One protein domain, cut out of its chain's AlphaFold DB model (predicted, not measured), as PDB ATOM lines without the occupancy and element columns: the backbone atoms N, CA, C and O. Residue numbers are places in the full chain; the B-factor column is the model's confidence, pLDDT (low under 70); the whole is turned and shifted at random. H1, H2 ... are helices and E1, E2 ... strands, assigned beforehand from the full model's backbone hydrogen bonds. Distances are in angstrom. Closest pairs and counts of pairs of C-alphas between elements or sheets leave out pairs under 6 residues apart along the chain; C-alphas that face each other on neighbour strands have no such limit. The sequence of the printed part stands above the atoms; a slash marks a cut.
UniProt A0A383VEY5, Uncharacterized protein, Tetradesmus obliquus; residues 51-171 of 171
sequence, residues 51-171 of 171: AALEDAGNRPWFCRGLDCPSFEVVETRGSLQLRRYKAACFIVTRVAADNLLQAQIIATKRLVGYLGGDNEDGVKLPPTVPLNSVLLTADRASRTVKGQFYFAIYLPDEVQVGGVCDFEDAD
ATOM      1  N   ALA A  51     -19.120 -38.299  15.907       56.12
ATOM      2  CA  ALA A  51     -18.032 -38.778  15.063       56.12
ATOM      3  C   ALA A  51     -17.145 -37.621  14.575       56.12
ATOM      4  O   ALA A  51     -15.927 -37.768  14.529       56.12
ATOM      5  N   ALA A  52     -17.735 -36.461  14.273       53.22
ATOM      6  CA  ALA A  52     -17.004 -35.239  13.943       53.22
ATOM      7  C   ALA A  52     -16.201 -34.710  15.148       53.22
ATOM      8  O   ALA A  52     -15.048 -34.307  14.999       53.22
ATOM      9  N   LEU A  53     -16.768 -34.781  16.360       49.38
ATOM     10  CA  LEU A  53     -16.069 -34.418  17.598       49.38
ATOM     11  C   LEU A  53     -14.925 -35.387  17.949       49.38
ATOM     12  O   LEU A  53     -13.884 -34.938  18.430       49.38
ATOM     13  N   GLU A  54     -15.077 -36.691  17.697       52.50
ATOM     14  CA  GLU A  54     -13.981 -37.655  17.873       52.50
ATOM     15  C   GLU A  54     -12.874 -37.490  16.818       52.50
ATOM     16  O   GLU A  54     -11.693 -37.633  17.149       52.50
ATOM     17  N   ASP A  55     -13.212 -37.122  15.575       57.84
ATOM     18  CA  ASP A  55     -12.217 -36.840  14.531       57.84
ATOM     19  C   ASP A  55     -11.357 -35.619  14.890       57.84
ATOM     20  O   ASP A  55     -10.135 -35.676  14.749       57.84
ATOM     21  N   ALA A  56     -11.950 -34.559  15.453       55.88
ATOM     22  CA  ALA A  56     -11.236 -33.340  15.848       55.88
ATOM     23  C   ALA A  56     -10.119 -33.588  16.886       55.88
ATOM     24  O   ALA A  56      -9.065 -32.950  16.832       55.88
ATOM     25  N   GLY A  57     -10.310 -34.544  17.805       56.56
ATOM     26  CA  GLY A  57      -9.311 -34.927  18.811       56.56
ATOM     27  C   GLY A  57      -8.211 -35.865  18.298       56.56
ATOM     28  O   GLY A  57      -7.167 -35.987  18.938       56.56
ATOM     29  N   ASN A  58      -8.420 -36.508  17.144       72.88
ATOM     30  CA  ASN A  58      -7.533 -37.534  16.585       72.88
ATOM     31  C   ASN A  58      -6.861 -37.098  15.268       72.88
ATOM     32  O   ASN A  58      -6.316 -37.923  14.526       72.88
ATOM     33  N   ARG A  59      -6.894 -35.796  14.951       83.69
ATOM     34  CA  ARG A  59      -6.321 -35.283  13.702       83.69
ATOM     35  C   ARG A  59      -4.799 -35.395  13.684       83.69
ATOM     36  O   ARG A  59      -4.134 -35.130  14.690       83.69
ATOM     37  N   PRO A  60      -4.200 -35.720  12.527       88.12
ATOM     38  CA  PRO A  60      -2.753 -35.743  12.399       88.12
ATOM     39  C   PRO A  60      -2.116 -34.389  12.728       88.12
ATOM     40  O   PRO A  60      -2.639 -33.333  12.369       88.12
ATOM     41  N   TRP A  61      -0.912 -34.418  13.306       89.00
ATOM     42  CA  TRP A  61      -0.162 -33.213  13.691       89.00
ATOM     43  C   TRP A  61       0.005 -32.194  12.549       89.00
ATOM     44  O   TRP A  61       0.076 -30.989  12.790       89.00
ATOM     45  N   PHE A  62       0.056 -32.658  11.296       88.62
ATOM     46  CA  PHE A  62       0.224 -31.795  10.129       88.62
ATOM     47  C   PHE A  62      -1.026 -30.973   9.791       88.62
ATOM     48  O   PHE A  62      -0.897 -29.990   9.065       88.62
ATOM     49  N   CYS A  63      -2.199 -31.321  10.329       91.50
ATOM     50  CA  CYS A  63      -3.401 -30.496  10.209       91.50
ATOM     51  C   CYS A  63      -3.358 -29.275  11.144       91.50
ATOM     52  O   CYS A  63      -4.091 -28.318  10.938       91.50
ATOM     53  N   ARG A  64      -2.457 -29.260  12.142       90.50
ATOM     54  CA  ARG A  64      -2.213 -28.115  13.047       90.50
ATOM     55  C   ARG A  64      -3.475 -27.576  13.743       90.50
ATOM     56  O   ARG A  64      -3.569 -26.380  13.994       90.50
ATOM     57  N   GLY A  65      -4.424 -28.458  14.054       89.88
ATOM     58  CA  GLY A  65      -5.698 -28.089  14.681       89.88
ATOM     59  C   GLY A  65      -6.699 -27.406  13.744       89.88
ATOM     60  O   GLY A  65      -7.701 -26.900  14.229       89.88
ATOM     61  N   LEU A  66      -6.427 -27.375  12.436       92.75
ATOM     62  CA  LEU A  66      -7.361 -26.931  11.403       92.75
ATOM     63  C   LEU A  66      -8.064 -28.127  10.766       92.75
ATOM     64  O   LEU A  66      -7.564 -29.258  10.825       92.75
ATOM     65  N   ASP A  67      -9.183 -27.846  10.105       93.62
ATOM     66  CA  ASP A  67      -9.921 -28.875   9.390       93.62
ATOM     67  C   ASP A  67      -9.124 -29.441   8.227       93.62
ATOM     68  O   ASP A  67      -8.468 -28.704   7.484       93.62
ATOM     69  N   CYS A  68      -9.153 -30.765   8.092       93.25
ATOM     70  CA  CYS A  68      -8.443 -31.467   7.040       93.25
ATOM     71  C   CYS A  68      -9.152 -32.762   6.630       93.25
ATOM     72  O   CYS A  68      -9.814 -33.384   7.460       93.25
ATOM     73  N   PRO A  69      -8.968 -33.221   5.377       92.94
ATOM     74  CA  PRO A  69      -9.633 -34.424   4.893       92.94
ATOM     75  C   PRO A  69      -9.248 -35.661   5.715       92.94
ATOM     76  O   PRO A  69      -8.062 -36.000   5.812       92.94
ATOM     77  N   SER A  70     -10.239 -36.381   6.242       91.56
ATOM     78  CA  SER A  70     -10.007 -37.641   6.951       91.56
ATOM     79  C   SER A  70      -9.506 -38.733   5.997       91.56
ATOM     80  O   SER A  70      -9.954 -38.865   4.852       91.56
ATOM     81  N   PHE A  71      -8.601 -39.578   6.484       92.88
ATOM     82  CA  PHE A  71      -8.080 -40.722   5.739       92.88
ATOM     83  C   PHE A  71      -7.783 -41.900   6.660       92.88
ATOM     84  O   PHE A  71      -7.525 -41.734   7.849       92.88
ATOM     85  N   GLU A  72      -7.749 -43.093   6.077       93.81
ATOM     86  CA  GLU A  72      -7.175 -44.285   6.694       93.81
ATOM     87  C   GLU A  72      -5.794 -44.580   6.092       93.81
ATOM     88  O   GLU A  72      -5.557 -44.386   4.893       93.81
ATOM     89  N   VAL A  73      -4.856 -45.041   6.923       94.25
ATOM     90  CA  VAL A  73      -3.563 -45.549   6.447       94.25
ATOM     91  C   VAL A  73      -3.751 -47.011   6.067       94.25
ATOM     92  O   VAL A  73      -3.933 -47.862   6.931       94.25
ATOM     93  N   VAL A  74      -3.702 -47.295   4.767       97.12
ATOM     94  CA  VAL A  74      -3.865 -48.650   4.219       97.12
ATOM     95  C   VAL A  74      -2.574 -49.450   4.367       97.12
ATOM     96  O   VAL A  74      -2.600 -50.641   4.658       97.12
ATOM     97  N   GLU A  75      -1.429 -48.798   4.161       96.94
ATOM     98  CA  GLU A  75      -0.116 -49.438   4.209       96.94
ATOM     99  C   GLU A  75       0.966 -48.419   4.592       96.94
ATOM    100  O   GLU A  75       0.883 -47.246   4.227       96.94
ATOM    101  N   THR A  76       2.008 -48.860   5.299       97.12
ATOM    102  CA  THR A  76       3.215 -48.060   5.563       97.12
ATOM    103  C   THR A  76       4.450 -48.793   5.047       97.12
ATOM    104  O   THR A  76       4.678 -49.950   5.393       97.12
ATOM    105  N   ARG A  77       5.265 -48.112   4.233       96.62
ATOM    106  CA  ARG A  77       6.532 -48.615   3.682       96.62
ATOM    107  C   ARG A  77       7.660 -47.649   4.027       96.62
ATOM    108  O   ARG A  77       7.860 -46.643   3.348       96.62
ATOM    109  N   GLY A  78       8.405 -47.951   5.090       95.06
ATOM    110  CA  GLY A  78       9.452 -47.057   5.591       95.06
ATOM    111  C   GLY A  78       8.867 -45.704   6.005       95.06
ATOM    112  O   GLY A  78       8.039 -45.644   6.908       95.06
ATOM    113  N   SER A  79       9.277 -44.627   5.331       94.00
ATOM    114  CA  SER A  79       8.774 -43.262   5.557       94.00
ATOM    115  C   SER A  79       7.543 -42.888   4.717       94.00
ATOM    116  O   SER A  79       7.043 -41.770   4.837       94.00
ATOM    117  N   LEU A  80       7.049 -43.791   3.863       95.31
ATOM    118  CA  LEU A  80       5.907 -43.553   2.981       95.31
ATOM    119  C   LEU A  80       4.641 -44.215   3.530       95.31
ATOM    120  O   LEU A  80       4.677 -45.346   4.012       95.31
ATOM    121  N   GLN A  81       3.507 -43.526   3.403       95.06
ATOM    122  CA  GLN A  81       2.188 -44.046   3.763       95.06
ATOM    123  C   GLN A  81       1.277 -44.055   2.541       95.06
ATOM    124  O   GLN A  81       1.144 -43.043   1.852       95.06
ATOM    125  N   LEU A  82       0.604 -45.179   2.317       95.81
ATOM    126  CA  LEU A  82      -0.541 -45.256   1.425       95.81
ATOM    127  C   LEU A  82      -1.785 -44.835   2.208       95.81
ATOM    128  O   LEU A  82      -2.166 -45.496   3.176       95.81
ATOM    129  N   ARG A  83      -2.407 -43.731   1.794       94.62
ATOM    130  CA  ARG A  83      -3.599 -43.170   2.438       94.62
ATOM    131  C   ARG A  83      -4.807 -43.312   1.529       94.62
ATOM    132  O   ARG A  83      -4.723 -42.981   0.347       94.62
ATOM    133  N   ARG A  84      -5.927 -43.760   2.088       94.75
ATOM    134  CA  ARG A  84      -7.233 -43.712   1.430       94.75
ATOM    135  C   ARG A  84      -8.063 -42.618   2.084       94.75
ATOM    136  O   ARG A  84      -8.404 -42.720   3.258       94.75
ATOM    137  N   TYR A  85      -8.350 -41.572   1.321       92.19
ATOM    138  CA  TYR A  85      -9.173 -40.452   1.767       92.19
ATOM    139  C   TYR A  85     -10.657 -40.809   1.690       92.19
ATOM    140  O   TYR A  85     -11.081 -41.494   0.753       92.19
ATOM    141  N   LYS A  86     -11.438 -40.355   2.675       91.06
ATOM    142  CA  LYS A  86     -12.902 -40.419   2.610       91.06
ATOM    143  C   LYS A  86     -13.417 -39.441   1.547       91.06
ATOM    144  O   LYS A  86     -12.718 -38.495   1.182       91.06
ATOM    145  N   ALA A  87     -14.627 -39.683   1.044       89.81
ATOM    146  CA  ALA A  87     -15.298 -38.730   0.165       89.81
ATOM    147  C   ALA A  87     -15.498 -37.399   0.906       89.81
ATOM    148  O   ALA A  87     -15.869 -37.400   2.079       89.81
ATOM    149  N   ALA A  88     -15.201 -36.297   0.225       90.38
ATOM    150  CA  ALA A  88     -15.161 -34.961   0.797       90.38
ATOM    151  C   ALA A  88     -15.290 -33.904  -0.298       90.38
ATOM    152  O   ALA A  88     -14.839 -34.116  -1.428       90.38
ATOM    153  N   CYS A  89     -15.834 -32.752   0.074       91.75
ATOM    154  CA  CYS A  89     -15.957 -31.587  -0.783       91.75
ATOM    155  C   CYS A  89     -14.754 -30.664  -0.657       91.75
ATOM    156  O   CYS A  89     -14.160 -30.498   0.413       91.75
ATOM    157  N   PHE A  90     -14.402 -30.068  -1.790       92.44
ATOM    158  CA  PHE A  90     -13.304 -29.131  -1.930       92.44
ATOM    159  C   PHE A  90     -13.777 -27.952  -2.765       92.44
ATOM    160  O   PHE A  90     -14.464 -28.143  -3.765       92.44
ATOM    161  N   ILE A  91     -13.342 -26.754  -2.393       92.44
ATOM    162  CA  ILE A  91     -13.492 -25.570  -3.237       92.44
ATOM    163  C   ILE A  91     -12.352 -25.611  -4.245       92.44
ATOM    164  O   ILE A  91     -11.185 -25.709  -3.843       92.44
ATOM    165  N   VAL A  92     -12.673 -25.555  -5.536       92.62
ATOM    166  CA  VAL A  92     -11.697 -25.667  -6.624       92.62
ATOM    167  C   VAL A  92     -11.637 -24.355  -7.398       92.62
ATOM    168  O   VAL A  92     -12.652 -23.741  -7.699       92.62
ATOM    169  N   THR A  93     -10.428 -23.923  -7.749       93.44
ATOM    170  CA  THR A  93     -10.226 -22.832  -8.704       93.44
ATOM    171  C   THR A  93      -9.261 -23.260  -9.795       93.44
ATOM    172  O   THR A  93      -8.294 -24.003  -9.564       93.44
ATOM    173  N   ARG A  94      -9.518 -22.761 -11.001       93.12
ATOM    174  CA  ARG A  94      -8.675 -22.957 -12.173       93.12
ATOM    175  C   ARG A  94      -7.888 -21.688 -12.462       93.12
ATOM    176  O   ARG A  94      -8.440 -20.592 -12.540       93.12
ATOM    177  N   VAL A  95      -6.584 -21.840 -12.663       91.88
ATOM    178  CA  VAL A  95      -5.681 -20.727 -12.964       91.88
ATOM    179  C   VAL A  95      -4.861 -21.038 -14.206       91.88
ATOM    180  O   VAL A  95      -4.118 -22.017 -14.242       91.88
ATOM    181  N   ALA A  96      -4.942 -20.156 -15.200       90.00
ATOM    182  CA  ALA A  96      -4.010 -20.134 -16.318       90.00
ATOM    183  C   ALA A  96      -2.774 -19.306 -15.934       90.00
ATOM    184  O   ALA A  96      -2.901 -18.128 -15.599       90.00
ATOM    185  N   ALA A  97      -1.583 -19.904 -15.973       88.88
ATOM    186  CA  ALA A  97      -0.335 -19.206 -15.659       88.88
ATOM    187  C   ALA A  97       0.870 -19.789 -16.412       88.88
ATOM    188  O   ALA A  97       0.824 -20.897 -16.955       88.88
ATOM    189  N   ASP A  98       1.980 -19.048 -16.410       87.12
ATOM    190  CA  ASP A  98       3.234 -19.473 -17.043       87.12
ATOM    191  C   ASP A  98       4.022 -20.493 -16.211       87.12
ATOM    192  O   ASP A  98       4.908 -21.170 -16.733       87.12
ATOM    193  N   ASN A  99       3.757 -20.570 -14.906       87.62
ATOM    194  CA  ASN A  99       4.402 -21.509 -13.998       87.62
ATOM    195  C   ASN A  99       3.538 -21.765 -12.752       87.62
ATOM    196  O   ASN A  99       2.667 -20.967 -12.403       87.62
ATOM    197  N   LEU A 100       3.836 -22.865 -12.055       88.19
ATOM    198  CA  LEU A 100       3.085 -23.315 -10.881       88.19
ATOM    199  C   LEU A 100       3.103 -22.304  -9.726       88.19
ATOM    200  O   LEU A 100       2.088 -22.144  -9.059       88.19
ATOM    201  N   LEU A 101       4.223 -21.610  -9.494       91.56
ATOM    202  CA  LEU A 101       4.341 -20.653  -8.389       91.56
ATOM    203  C   LEU A 101       3.404 -19.456  -8.589       91.56
ATOM    204  O   LEU A 101       2.673 -19.079  -7.676       91.56
ATOM    205  N   GLN A 102       3.391 -18.886  -9.795       93.25
ATOM    206  CA  GLN A 102       2.457 -17.820 -10.152       93.25
ATOM    207  C   GLN A 102       1.009 -18.299 -10.013       93.25
ATOM    208  O   GLN A 102       0.186 -17.597  -9.425       93.25
ATOM    209  N   ALA A 103       0.713 -19.510 -10.498       92.75
ATOM    210  CA  ALA A 103      -0.612 -20.102 -10.384       92.75
ATOM    211  C   ALA A 103      -1.043 -20.264  -8.917       92.75
ATOM    212  O   ALA A 103      -2.159 -19.902  -8.554       92.75
ATOM    213  N   GLN A 104      -0.133 -20.733  -8.060       94.25
ATOM    214  CA  GLN A 104      -0.377 -20.950  -6.638       94.25
ATOM    215  C   GLN A 104      -0.641 -19.642  -5.893       94.25
ATOM    216  O   GLN A 104      -1.533 -19.610  -5.049       94.25
ATOM    217  N   ILE A 105       0.086 -18.562  -6.193       95.94
ATOM    218  CA  ILE A 105      -0.150 -17.248  -5.570       95.94
ATOM    219  C   ILE A 105      -1.563 -16.749  -5.898       95.94
ATOM    220  O   ILE A 105      -2.293 -16.329  -4.999       95.94
ATOM    221  N   ILE A 106      -1.966 -16.836  -7.170       96.19
ATOM    222  CA  ILE A 106      -3.301 -16.422  -7.629       96.19
ATOM    223  C   ILE A 106      -4.382 -17.297  -6.982       96.19
ATOM    224  O   ILE A 106      -5.327 -16.772  -6.394       96.19
ATOM    225  N   ALA A 107      -4.221 -18.620  -7.038       95.56
ATOM    226  CA  ALA A 107      -5.180 -19.567  -6.481       95.56
ATOM    227  C   ALA A 107      -5.333 -19.426  -4.965       95.56
ATOM    228  O   ALA A 107      -6.450 -19.415  -4.462       95.56
ATOM    229  N   THR A 108      -4.226 -19.266  -4.235       95.62
ATOM    230  CA  THR A 108      -4.263 -19.062  -2.778       95.62
ATOM    231  C   THR A 108      -5.051 -17.804  -2.442       95.62
ATOM    232  O   THR A 108      -5.885 -17.838  -1.545       95.62
ATOM    233  N   LYS A 109      -4.839 -16.707  -3.182       96.56
ATOM    234  CA  LYS A 109      -5.597 -15.471  -2.975       96.56
ATOM    235  C   LYS A 109      -7.098 -15.688  -3.194       96.56
ATOM    236  O   LYS A 109      -7.873 -15.249  -2.356       96.56
ATOM    237  N   ARG A 110      -7.490 -16.373  -4.273       96.62
ATOM    238  CA  ARG A 110      -8.901 -16.682  -4.576       96.62
ATOM    239  C   ARG A 110      -9.547 -17.553  -3.504       96.62
ATOM    240  O   ARG A 110     -10.565 -17.174  -2.947       96.62
ATOM    241  N   LEU A 111      -8.927 -18.683  -3.173       96.12
ATOM    242  CA  LEU A 111      -9.490 -19.653  -2.231       96.12
ATOM    243  C   LEU A 111      -9.553 -19.100  -0.801       96.12
ATOM    244  O   LEU A 111     -10.541 -19.306  -0.106       96.12
ATOM    245  N   VAL A 112      -8.531 -18.356  -0.361       94.69
ATOM    246  CA  VAL A 112      -8.567 -17.681   0.947       94.69
ATOM    247  C   VAL A 112      -9.572 -16.526   0.948       94.69
ATOM    248  O   VAL A 112     -10.219 -16.313   1.967       94.69
ATOM    249  N   GLY A 113      -9.740 -15.814  -0.173       96.50
ATOM    250  CA  GLY A 113     -10.806 -14.822  -0.347       96.50
ATOM    251  C   GLY A 113     -12.192 -15.446  -0.194       96.50
ATOM    252  O   GLY A 113     -12.970 -14.987   0.638       96.50
ATOM    253  N   TYR A 114     -12.452 -16.558  -0.891       95.69
ATOM    254  CA  TYR A 114     -13.706 -17.311  -0.787       95.69
ATOM    255  C   TYR A 114     -14.013 -17.711   0.661       95.69
ATOM    256  O   TYR A 114     -15.098 -17.432   1.163       95.69
ATOM    257  N   LEU A 115     -13.039 -18.294   1.375       94.44
ATOM    258  CA  LEU A 115     -13.193 -18.610   2.803       94.44
ATOM    259  C   LEU A 115     -13.380 -17.344   3.663       94.44
ATOM    260  O   LEU A 115     -14.077 -17.362   4.673       94.44
ATOM    261  N   GLY A 116     -12.779 -16.225   3.257       96.25
ATOM    262  CA  GLY A 116     -12.884 -14.919   3.905       96.25
ATOM    263  C   GLY A 116     -14.213 -14.184   3.691       96.25
ATOM    264  O   GLY A 116     -14.397 -13.129   4.309       96.25
ATOM    265  N   GLY A 117     -15.124 -14.736   2.885       95.56
ATOM    266  CA  GLY A 117     -16.432 -14.157   2.572       95.56
ATOM    267  C   GLY A 117     -16.574 -13.612   1.150       95.56
ATOM    268  O   GLY A 117     -17.613 -13.038   0.851       95.56
ATOM    269  N   ASP A 118     -15.586 -13.794   0.268       96.38
ATOM    270  CA  ASP A 118     -15.720 -13.477  -1.163       96.38
ATOM    271  C   ASP A 118     -16.469 -14.617  -1.891       96.38
ATOM    272  O   ASP A 118     -15.945 -15.253  -2.804       96.38
ATOM    273  N   ASN A 119     -17.684 -14.915  -1.433       92.88
ATOM    274  CA  ASN A 119     -18.635 -15.857  -2.028       92.88
ATOM    275  C   ASN A 119     -20.022 -15.203  -2.116       92.88
ATOM    276  O   ASN A 119     -20.235 -14.136  -1.534       92.88
ATOM    277  N   GLU A 120     -20.952 -15.804  -2.861       91.88
ATOM    278  CA  GLU A 120     -22.262 -15.194  -3.153       91.88
ATOM    279  C   GLU A 120     -23.061 -14.850  -1.888       91.88
ATOM    280  O   GLU A 120     -23.709 -13.804  -1.825       91.88
ATOM    281  N   ASP A 121     -22.937 -15.681  -0.853       92.00
ATOM    282  CA  ASP A 121     -23.631 -15.504   0.421       92.00
ATOM    283  C   ASP A 121     -22.891 -14.569   1.398       92.00
ATOM    284  O   ASP A 121     -23.409 -14.237   2.469       92.00
ATOM    285  N   GLY A 122     -21.666 -14.139   1.076       94.75
ATOM    286  CA  GLY A 122     -20.824 -13.335   1.965       94.75
ATOM    287  C   GLY A 122     -20.415 -14.057   3.258       94.75
ATOM    288  O   GLY A 122     -20.053 -13.410   4.249       94.75
ATOM    289  N   VAL A 123     -20.514 -15.390   3.292       93.81
ATOM    290  CA  VAL A 123     -20.321 -16.208   4.496       93.81
ATOM    291  C   VAL A 123     -18.841 -16.476   4.719       93.81
ATOM    292  O   VAL A 123     -18.122 -16.926   3.831       93.81
ATOM    293  N   LYS A 124     -18.381 -16.249   5.948       96.00
ATOM    294  CA  LYS A 124     -17.015 -16.589   6.349       96.00
ATOM    295  C   LYS A 124     -16.943 -18.041   6.780       96.00
ATOM    296  O   LYS A 124     -17.645 -18.443   7.704       96.00
ATOM    297  N   LEU A 125     -16.046 -18.782   6.152       94.56
ATOM    298  CA  LEU A 125     -15.758 -20.172   6.453       94.56
ATOM    299  C   LEU A 125     -14.425 -20.267   7.214       94.56
ATOM    300  O   LEU A 125     -13.491 -19.510   6.920       94.56
ATOM    301  N   PRO A 126     -14.300 -21.164   8.206       94.75
ATOM    302  CA  PRO A 126     -13.040 -21.344   8.913       94.75
ATOM    303  C   PRO A 126     -11.931 -21.830   7.958       94.75
ATOM    304  O   PRO A 126     -12.201 -22.531   6.980       94.75
ATOM    305  N   PRO A 127     -10.665 -21.454   8.206       93.12
ATOM    306  CA  PRO A 127      -9.554 -21.893   7.372       93.12
ATOM    307  C   PRO A 127      -9.299 -23.393   7.535       93.12
ATOM    308  O   PRO A 127      -9.305 -23.922   8.645       93.12
ATOM    309  N   THR A 128      -8.984 -24.060   6.427       95.06
ATOM    310  CA  THR A 128      -8.706 -25.501   6.383       95.06
ATOM    311  C   THR A 128      -7.349 -25.784   5.738       95.06
ATOM    312  O   THR A 128      -6.685 -24.897   5.191       95.06
ATOM    313  N   VAL A 129      -6.905 -27.037   5.810       94.06
ATOM    314  CA  VAL A 129      -5.645 -27.515   5.233       94.06
ATOM    315  C   VAL A 129      -5.805 -28.925   4.652       94.06
ATOM    316  O   VAL A 129      -6.664 -29.682   5.087       94.06
ATOM    317  N   PRO A 130      -4.937 -29.362   3.725       92.56
ATOM    318  CA  PRO A 130      -3.931 -28.588   2.999       92.56
ATOM    319  C   PRO A 130      -4.515 -27.864   1.773       92.56
ATOM    320  O   PRO A 130      -5.591 -28.205   1.285       92.56
ATOM    321  N   LEU A 131      -3.750 -26.916   1.218       91.81
ATOM    322  CA  LEU A 131      -3.959 -26.461  -0.159       91.81
ATOM    323  C   LEU A 131      -3.407 -27.524  -1.116       91.81
ATOM    324  O   LEU A 131      -2.195 -27.749  -1.174       91.81
ATOM    325  N   ASN A 132      -4.289 -28.165  -1.873       91.50
ATOM    326  CA  ASN A 132      -3.932 -29.163  -2.870       91.50
ATOM    327  C   ASN A 132      -3.710 -28.498  -4.227       91.50
ATOM    328  O   ASN A 132      -4.442 -27.591  -4.617       91.50
ATOM    329  N   SER A 133      -2.717 -28.983  -4.968       87.50
ATOM    330  CA  SER A 133      -2.496 -28.597  -6.360       87.50
ATOM    331  C   SER A 133      -2.563 -29.836  -7.238       87.50
ATOM    332  O   SER A 133      -1.912 -30.844  -6.960       87.50
ATOM    333  N   VAL A 134      -3.373 -29.770  -8.288       82.94
ATOM    334  CA  VAL A 134      -3.469 -30.809  -9.308       82.94
ATOM    335  C   VAL A 134      -2.856 -30.250 -10.578       82.94
ATOM    336  O   VAL A 134      -3.378 -29.327 -11.207       82.94
ATOM    337  N   LEU A 135      -1.713 -30.824 -10.945       78.56
ATOM    338  CA  LEU A 135      -1.043 -30.500 -12.187       78.56
ATOM    339  C   LEU A 135      -1.472 -31.482 -13.279       78.56
ATOM    340  O   LEU A 135      -1.041 -32.635 -13.295       78.56
ATOM    341  N   LEU A 136      -2.278 -31.000 -14.221       73.75
ATOM    342  CA  LEU A 136      -2.577 -31.730 -15.447       73.75
ATOM    343  C   LEU A 136      -1.549 -31.341 -16.510       73.75
ATOM    344  O   LEU A 136      -1.507 -30.204 -16.978       73.75
ATOM    345  N   THR A 137      -0.689 -32.284 -16.882       67.69
ATOM    346  CA  THR A 137       0.247 -32.089 -17.994       67.69
ATOM    347  C   THR A 137      -0.501 -32.319 -19.303       67.69
ATOM    348  O   THR A 137      -1.041 -33.398 -19.529       67.69
ATOM    349  N   ALA A 138      -0.559 -31.298 -20.164       62.03
ATOM    350  CA  ALA A 138      -1.231 -31.404 -21.464       62.03
ATOM    351  C   ALA A 138      -0.519 -32.387 -22.417       62.03
ATOM    352  O   ALA A 138      -1.153 -32.977 -23.285       62.03
ATOM    353  N   ASP A 139       0.790 -32.579 -22.234       69.19
ATOM    354  CA  ASP A 139       1.623 -33.491 -23.014       69.19
ATOM    355  C   ASP A 139       2.729 -34.075 -22.119       69.19
ATOM    356  O   ASP A 139       3.451 -33.332 -21.449       69.19
ATOM    357  N   ARG A 140       2.885 -35.406 -22.130       64.69
ATOM    358  CA  ARG A 140       3.952 -36.116 -21.401       64.69
ATOM    359  C   ARG A 140       5.353 -35.763 -21.910       64.69
ATOM    360  O   ARG A 140       6.310 -35.922 -21.159       64.69
ATOM    361  N   ALA A 141       5.487 -35.313 -23.159       73.00
ATOM    362  CA  ALA A 141       6.757 -34.888 -23.742       73.00
ATOM    363  C   ALA A 141       7.100 -33.415 -23.444       73.00
ATOM    364  O   ALA A 141       8.233 -32.984 -23.690       73.00
ATOM    365  N   SER A 142       6.157 -32.639 -22.895       68.94
ATOM    366  CA  SER A 142       6.391 -31.233 -22.585       68.94
ATOM    367  C   SER A 142       7.418 -31.079 -21.463       68.94
ATOM    368  O   SER A 142       7.251 -31.583 -20.354       68.94
ATOM    369  N   ARG A 143       8.474 -30.308 -21.741       71.62
ATOM    370  CA  ARG A 143       9.484 -29.893 -20.749       71.62
ATOM    371  C   ARG A 143       9.091 -28.625 -19.988       71.62
ATOM    372  O   ARG A 143       9.850 -28.167 -19.137       71.62
ATOM    373  N   THR A 144       7.929 -28.045 -20.290       67.88
ATOM    374  CA  THR A 144       7.438 -26.814 -19.662       67.88
ATOM    375  C   THR A 144       6.051 -27.006 -19.078       67.88
ATOM    376  O   THR A 144       5.142 -27.499 -19.747       67.88
ATOM    377  N   VAL A 145       5.876 -26.539 -17.845       69.25
ATOM    378  CA  VAL A 145       4.589 -26.526 -17.152       69.25
ATOM    379  C   VAL A 145       3.924 -25.171 -17.384       69.25
ATOM    380  O   VAL A 145       3.886 -24.324 -16.499       69.25
ATOM    381  N   LYS A 146       3.480 -24.938 -18.620       67.81
ATOM    382  CA  LYS A 146       2.627 -23.800 -18.982       67.81
ATOM    383  C   LYS A 146       1.226 -24.326 -19.229       67.81
ATOM    384  O   LYS A 146       1.080 -25.309 -19.955       67.81
ATOM    385  N   GLY A 147       0.212 -23.690 -18.652       77.81
ATOM    386  CA  GLY A 147      -1.166 -24.090 -18.914       77.81
ATOM    387  C   GLY A 147      -2.117 -23.845 -17.756       77.81
ATOM    388  O   GLY A 147      -2.017 -22.841 -17.055       77.81
ATOM    389  N   GLN A 148      -3.068 -24.770 -17.624       86.00
ATOM    390  CA  GLN A 148      -4.152 -24.726 -16.654       86.00
ATOM    391  C   GLN A 148      -3.767 -25.516 -15.406       86.00
ATOM    392  O   GLN A 148      -3.482 -26.712 -15.477       86.00
ATOM    393  N   PHE A 149      -3.784 -24.840 -14.269       89.81
ATOM    394  CA  PHE A 149      -3.543 -25.421 -12.960       89.81
ATOM    395  C   PHE A 149      -4.846 -25.441 -12.178       89.81
ATOM    396  O   PHE A 149      -5.597 -24.467 -12.203       89.81
ATOM    397  N   TYR A 150      -5.084 -26.529 -11.457       92.31
ATOM    398  CA  TYR A 150      -6.220 -26.645 -10.556       92.31
ATOM    399  C   TYR A 150      -5.700 -26.643  -9.132       92.31
ATOM    400  O   TYR A 150      -4.755 -27.363  -8.800       92.31
ATOM    401  N   PHE A 151      -6.319 -25.831  -8.292       94.62
ATOM    402  CA  PHE A 151      -6.028 -25.784  -6.872       94.62
ATOM    403  C   PHE A 151      -7.308 -26.020  -6.106       94.62
ATOM    404  O   PHE A 151      -8.363 -25.534  -6.505       94.62
ATOM    405  N   ALA A 152      -7.196 -26.768  -5.020       94.31
ATOM    406  CA  ALA A 152      -8.330 -27.172  -4.219       94.31
ATOM    407  C   ALA A 152      -8.014 -26.995  -2.736       94.31
ATOM    408  O   ALA A 152      -6.954 -27.424  -2.275       94.31
ATOM    409  N   ILE A 153      -8.931 -26.399  -1.984       94.00
ATOM    410  CA  ILE A 153      -8.868 -26.341  -0.521       94.00
ATOM    411  C   ILE A 153     -10.037 -27.135   0.058       94.00
ATOM    412  O   ILE A 153     -11.116 -27.174  -0.531       94.00
ATOM    413  N   TYR A 154      -9.794 -27.834   1.165       94.00
ATOM    414  CA  TYR A 154     -10.823 -28.640   1.819       94.00
ATOM    415  C   TYR A 154     -11.966 -27.738   2.287       94.00
ATOM    416  O   TYR A 154     -11.721 -26.681   2.868       94.00
ATOM    417  N   LEU A 155     -13.206 -28.127   2.021       92.94
ATOM    418  CA  LEU A 155     -14.348 -27.408   2.566       92.94
ATOM    419  C   LEU A 155     -14.470 -27.761   4.071       92.94
ATOM    420  O   LEU A 155     -14.292 -28.931   4.406       92.94
ATOM    421  N   PRO A 156     -14.699 -26.810   4.994       92.69
ATOM    422  CA  PRO A 156     -14.768 -27.119   6.426       92.69
ATOM    423  C   PRO A 156     -15.803 -28.180   6.777       92.69
ATOM    424  O   PRO A 156     -16.821 -28.294   6.095       92.69
ATOM    425  N   ASP A 157     -15.588 -28.908   7.871       91.25
ATOM    426  CA  ASP A 157     -16.461 -30.033   8.239       91.25
ATOM    427  C   ASP A 157     -17.915 -29.600   8.455       91.25
ATOM    428  O   ASP A 157     -18.841 -30.329   8.111       91.25
ATOM    429  N   GLU A 158     -18.107 -28.379   8.960       88.75
ATOM    430  CA  GLU A 158     -19.412 -27.772   9.246       88.75
ATOM    431  C   GLU A 158     -20.333 -27.682   8.018       88.75
ATOM    432  O   GLU A 158     -21.553 -27.624   8.162       88.75
ATOM    433  N   VAL A 159     -19.760 -27.675   6.813       88.69
ATOM    434  CA  VAL A 159     -20.475 -27.495   5.540       88.69
ATOM    435  C   VAL A 159     -20.259 -28.672   4.574       88.69
ATOM    436  O   VAL A 159     -20.607 -28.591   3.398       88.69
ATOM    437  N   GLN A 160     -19.720 -29.797   5.054       87.62
ATOM    438  CA  GLN A 160     -19.638 -31.043   4.286       87.62
ATOM    439  C   GLN A 160     -21.034 -31.688   4.179       87.62
ATOM    440  O   GLN A 160     -21.488 -32.379   5.089       87.62
ATOM    441  N   VAL A 161     -21.740 -31.491   3.061       71.88
ATOM    442  CA  VAL A 161     -23.090 -32.053   2.862       71.88
ATOM    443  C   VAL A 161     -23.009 -33.464   2.272       71.88
ATOM    444  O   VAL A 161     -22.827 -33.637   1.071       71.88
ATOM    445  N   GLY A 162     -23.151 -34.498   3.109       58.91
ATOM    446  CA  GLY A 162     -23.528 -35.870   2.710       58.91
ATOM    447  C   GLY A 162     -22.695 -36.569   1.618       58.91
ATOM    448  O   GLY A 162     -23.137 -37.586   1.085       58.91
ATOM    449  N   GLY A 163     -21.517 -36.048   1.259       53.44
ATOM    450  CA  GLY A 163     -20.685 -36.546   0.159       53.44
ATOM    451  C   GLY A 163     -21.141 -36.141  -1.251       53.44
ATOM    452  O   GLY A 163     -20.592 -36.670  -2.219       53.44
ATOM    453  N   VAL A 164     -22.109 -35.227  -1.389       56.03
ATOM    454  CA  VAL A 164     -22.507 -34.651  -2.684       56.03
ATOM    455  C   VAL A 164     -21.891 -33.265  -2.784       56.03
ATOM    456  O   VAL A 164     -22.332 -32.321  -2.140       56.03
ATOM    457  N   CYS A 165     -20.825 -33.178  -3.568       65.38
ATOM    458  CA  CYS A 165     -20.116 -31.936  -3.820       65.38
ATOM    459  C   CYS A 165     -20.512 -31.469  -5.211       65.38
ATOM    460  O   CYS A 165     -20.022 -32.016  -6.204       65.38
ATOM    461  N   ASP A 166     -21.414 -30.498  -5.282       58.00
ATOM    462  CA  ASP A 166     -21.624 -29.775  -6.525       58.00
ATOM    463  C   ASP A 166     -20.345 -28.968  -6.794       58.00
ATOM    464  O   ASP A 166     -19.847 -28.237  -5.938       58.00
ATOM    465  N   PHE A 167     -19.717 -29.219  -7.943       52.56
ATOM    466  CA  PHE A 167     -18.485 -28.540  -8.334       52.56
ATOM    467  C   PHE A 167     -18.812 -27.090  -8.695       52.56
ATOM    468  O   PHE A 167     -19.169 -26.806  -9.836       52.56
ATOM    469  N   GLU A 168     -18.681 -26.183  -7.733       55.66
ATOM    470  CA  GLU A 168     -18.687 -24.745  -7.990       55.66
ATOM    471  C   GLU A 168     -17.254 -24.283  -8.288       55.66
ATOM    472  O   GLU A 168     -16.344 -24.410  -7.461       55.66
ATOM    473  N   ASP A 169     -17.032 -23.802  -9.513       51.44
ATOM    474  CA  ASP A 169     -15.770 -23.181  -9.913       51.44
ATOM    475  C   ASP A 169     -15.685 -21.783  -9.263       51.44
ATOM    476  O   ASP A 169     -16.512 -20.914  -9.524       51.44
ATOM    477  N   ALA A 170     -14.677 -21.550  -8.414       55.31
ATOM    478  CA  ALA A 170     -14.396 -20.217  -7.873       55.31
ATOM    479  C   ALA A 170     -13.660 -19.367  -8.934       55.31
ATOM    480  O   ALA A 170     -12.438 -19.517  -9.110       55.31
ATOM    481  N   ASP A 171     -14.409 -18.525  -9.652       44.91
ATOM    482  CA  ASP A 171     -13.937 -17.646 -10.742       44.91
ATOM    483  C   ASP A 171     -13.145 -16.403 -10.269       44.91
ATOM    484  O   ASP A 171     -13.569 -15.715  -9.316       44.91
TER     485      ASP A 171
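Overview. This is residues 51 to 171 of the 171 residues of an uncharacterized protein of Tetradesmus obliquus (UniProt A0A383VEY5). A small, strongly twisted sheet of three strands, E3, E5 and E4, is covered on one face by the helix H2, which runs slantwise over it. Beyond the end of the sheet where E3 begins lies a separate two-strand hairpin, E1 and E2, set crosswise to the sheet, and the short helix H1 lies away from the sheet too. The printed part has 121 residues, with two named helices and five named strands in the order H1, E1, E2, E3, H2, E4, E5; both sheets are antiparallel. The class is mixed, helices and strands, with 57 residues, under half, in named elements. The whole is only just compact, close to loose, with a radius of gyration of the C-alphas of 16.0 A and spans of 45 by 44 by 25 A.

Along the chain. In the larger sheet, E3 is residues 90 to 97, 21.3 A long, from C-alpha 90 at (-13.304, -29.131, -1.930). E5 is residues 147 to 154, 23.3 A, ending with C-alpha 154 at (-10.823, -28.640, 1.819), and E4 is residues 131 to 135, 13.0 A. H2 is residues 100 to 115, 21.8 A. E1, residues 71 to 77, is 16.7 A long, and E2, residues 80 to 85, is 15.4 A. H1 is residues 51 to 57, 10.2 A, from C-alpha 51 at (-18.032, -38.778, 15.063).

Arrangement. E5 is the inner strand, between the edge strands E3 and E4. E3 and E5 are antiparallel at 157 degrees, with N 93 and O 151 2.9 A apart, within hydrogen-bond range. E4 and E5 form a hairpin at 151 degrees, with N 132 and O 152 at 2.8 A. H2 is on this sheet at a height over the sheet of 7.7 A, over E3 and E5 and only just not over E4, on which 2 of its C-alphas fall. On the local plane it stands at 34 degrees to E3, slantwise to the strands. Its closest C-alphas to E3 are those of Ala 103 and Ala 97, 5.4 A, and to E5 those of Ala 107 and Phe 151, 6.3 A. E3, H2 and E4 make a split strand-helix-strand unit, two strands running the same way with E5 between them, its crossover right-handed; H2 and the sheet make two layers. The hairpin of E1 and E2, at 158 degrees with N 74 and O 82 at 2.9 A, is apart from E3, E5, E4 and H2. H1 is not on the larger sheet. In H2 every O i to N i+4 pair is within hydrogen-bond range, in H1 2 of 3.

Size, cuts and confidence. The C-alphas farthest apart are those of Leu 53 and Ala 141, 47.2 A. The printed part has no cut. The links H1 to E1, H2 to E4 and E4 to E5 are long, with 13, 15 and 11 residues; residues 155 to 171 hold no named element. Mean pLDDT of the printed part is 84.6; 25 residues are under 70, among them residues 51 to 57 and 162 to 171.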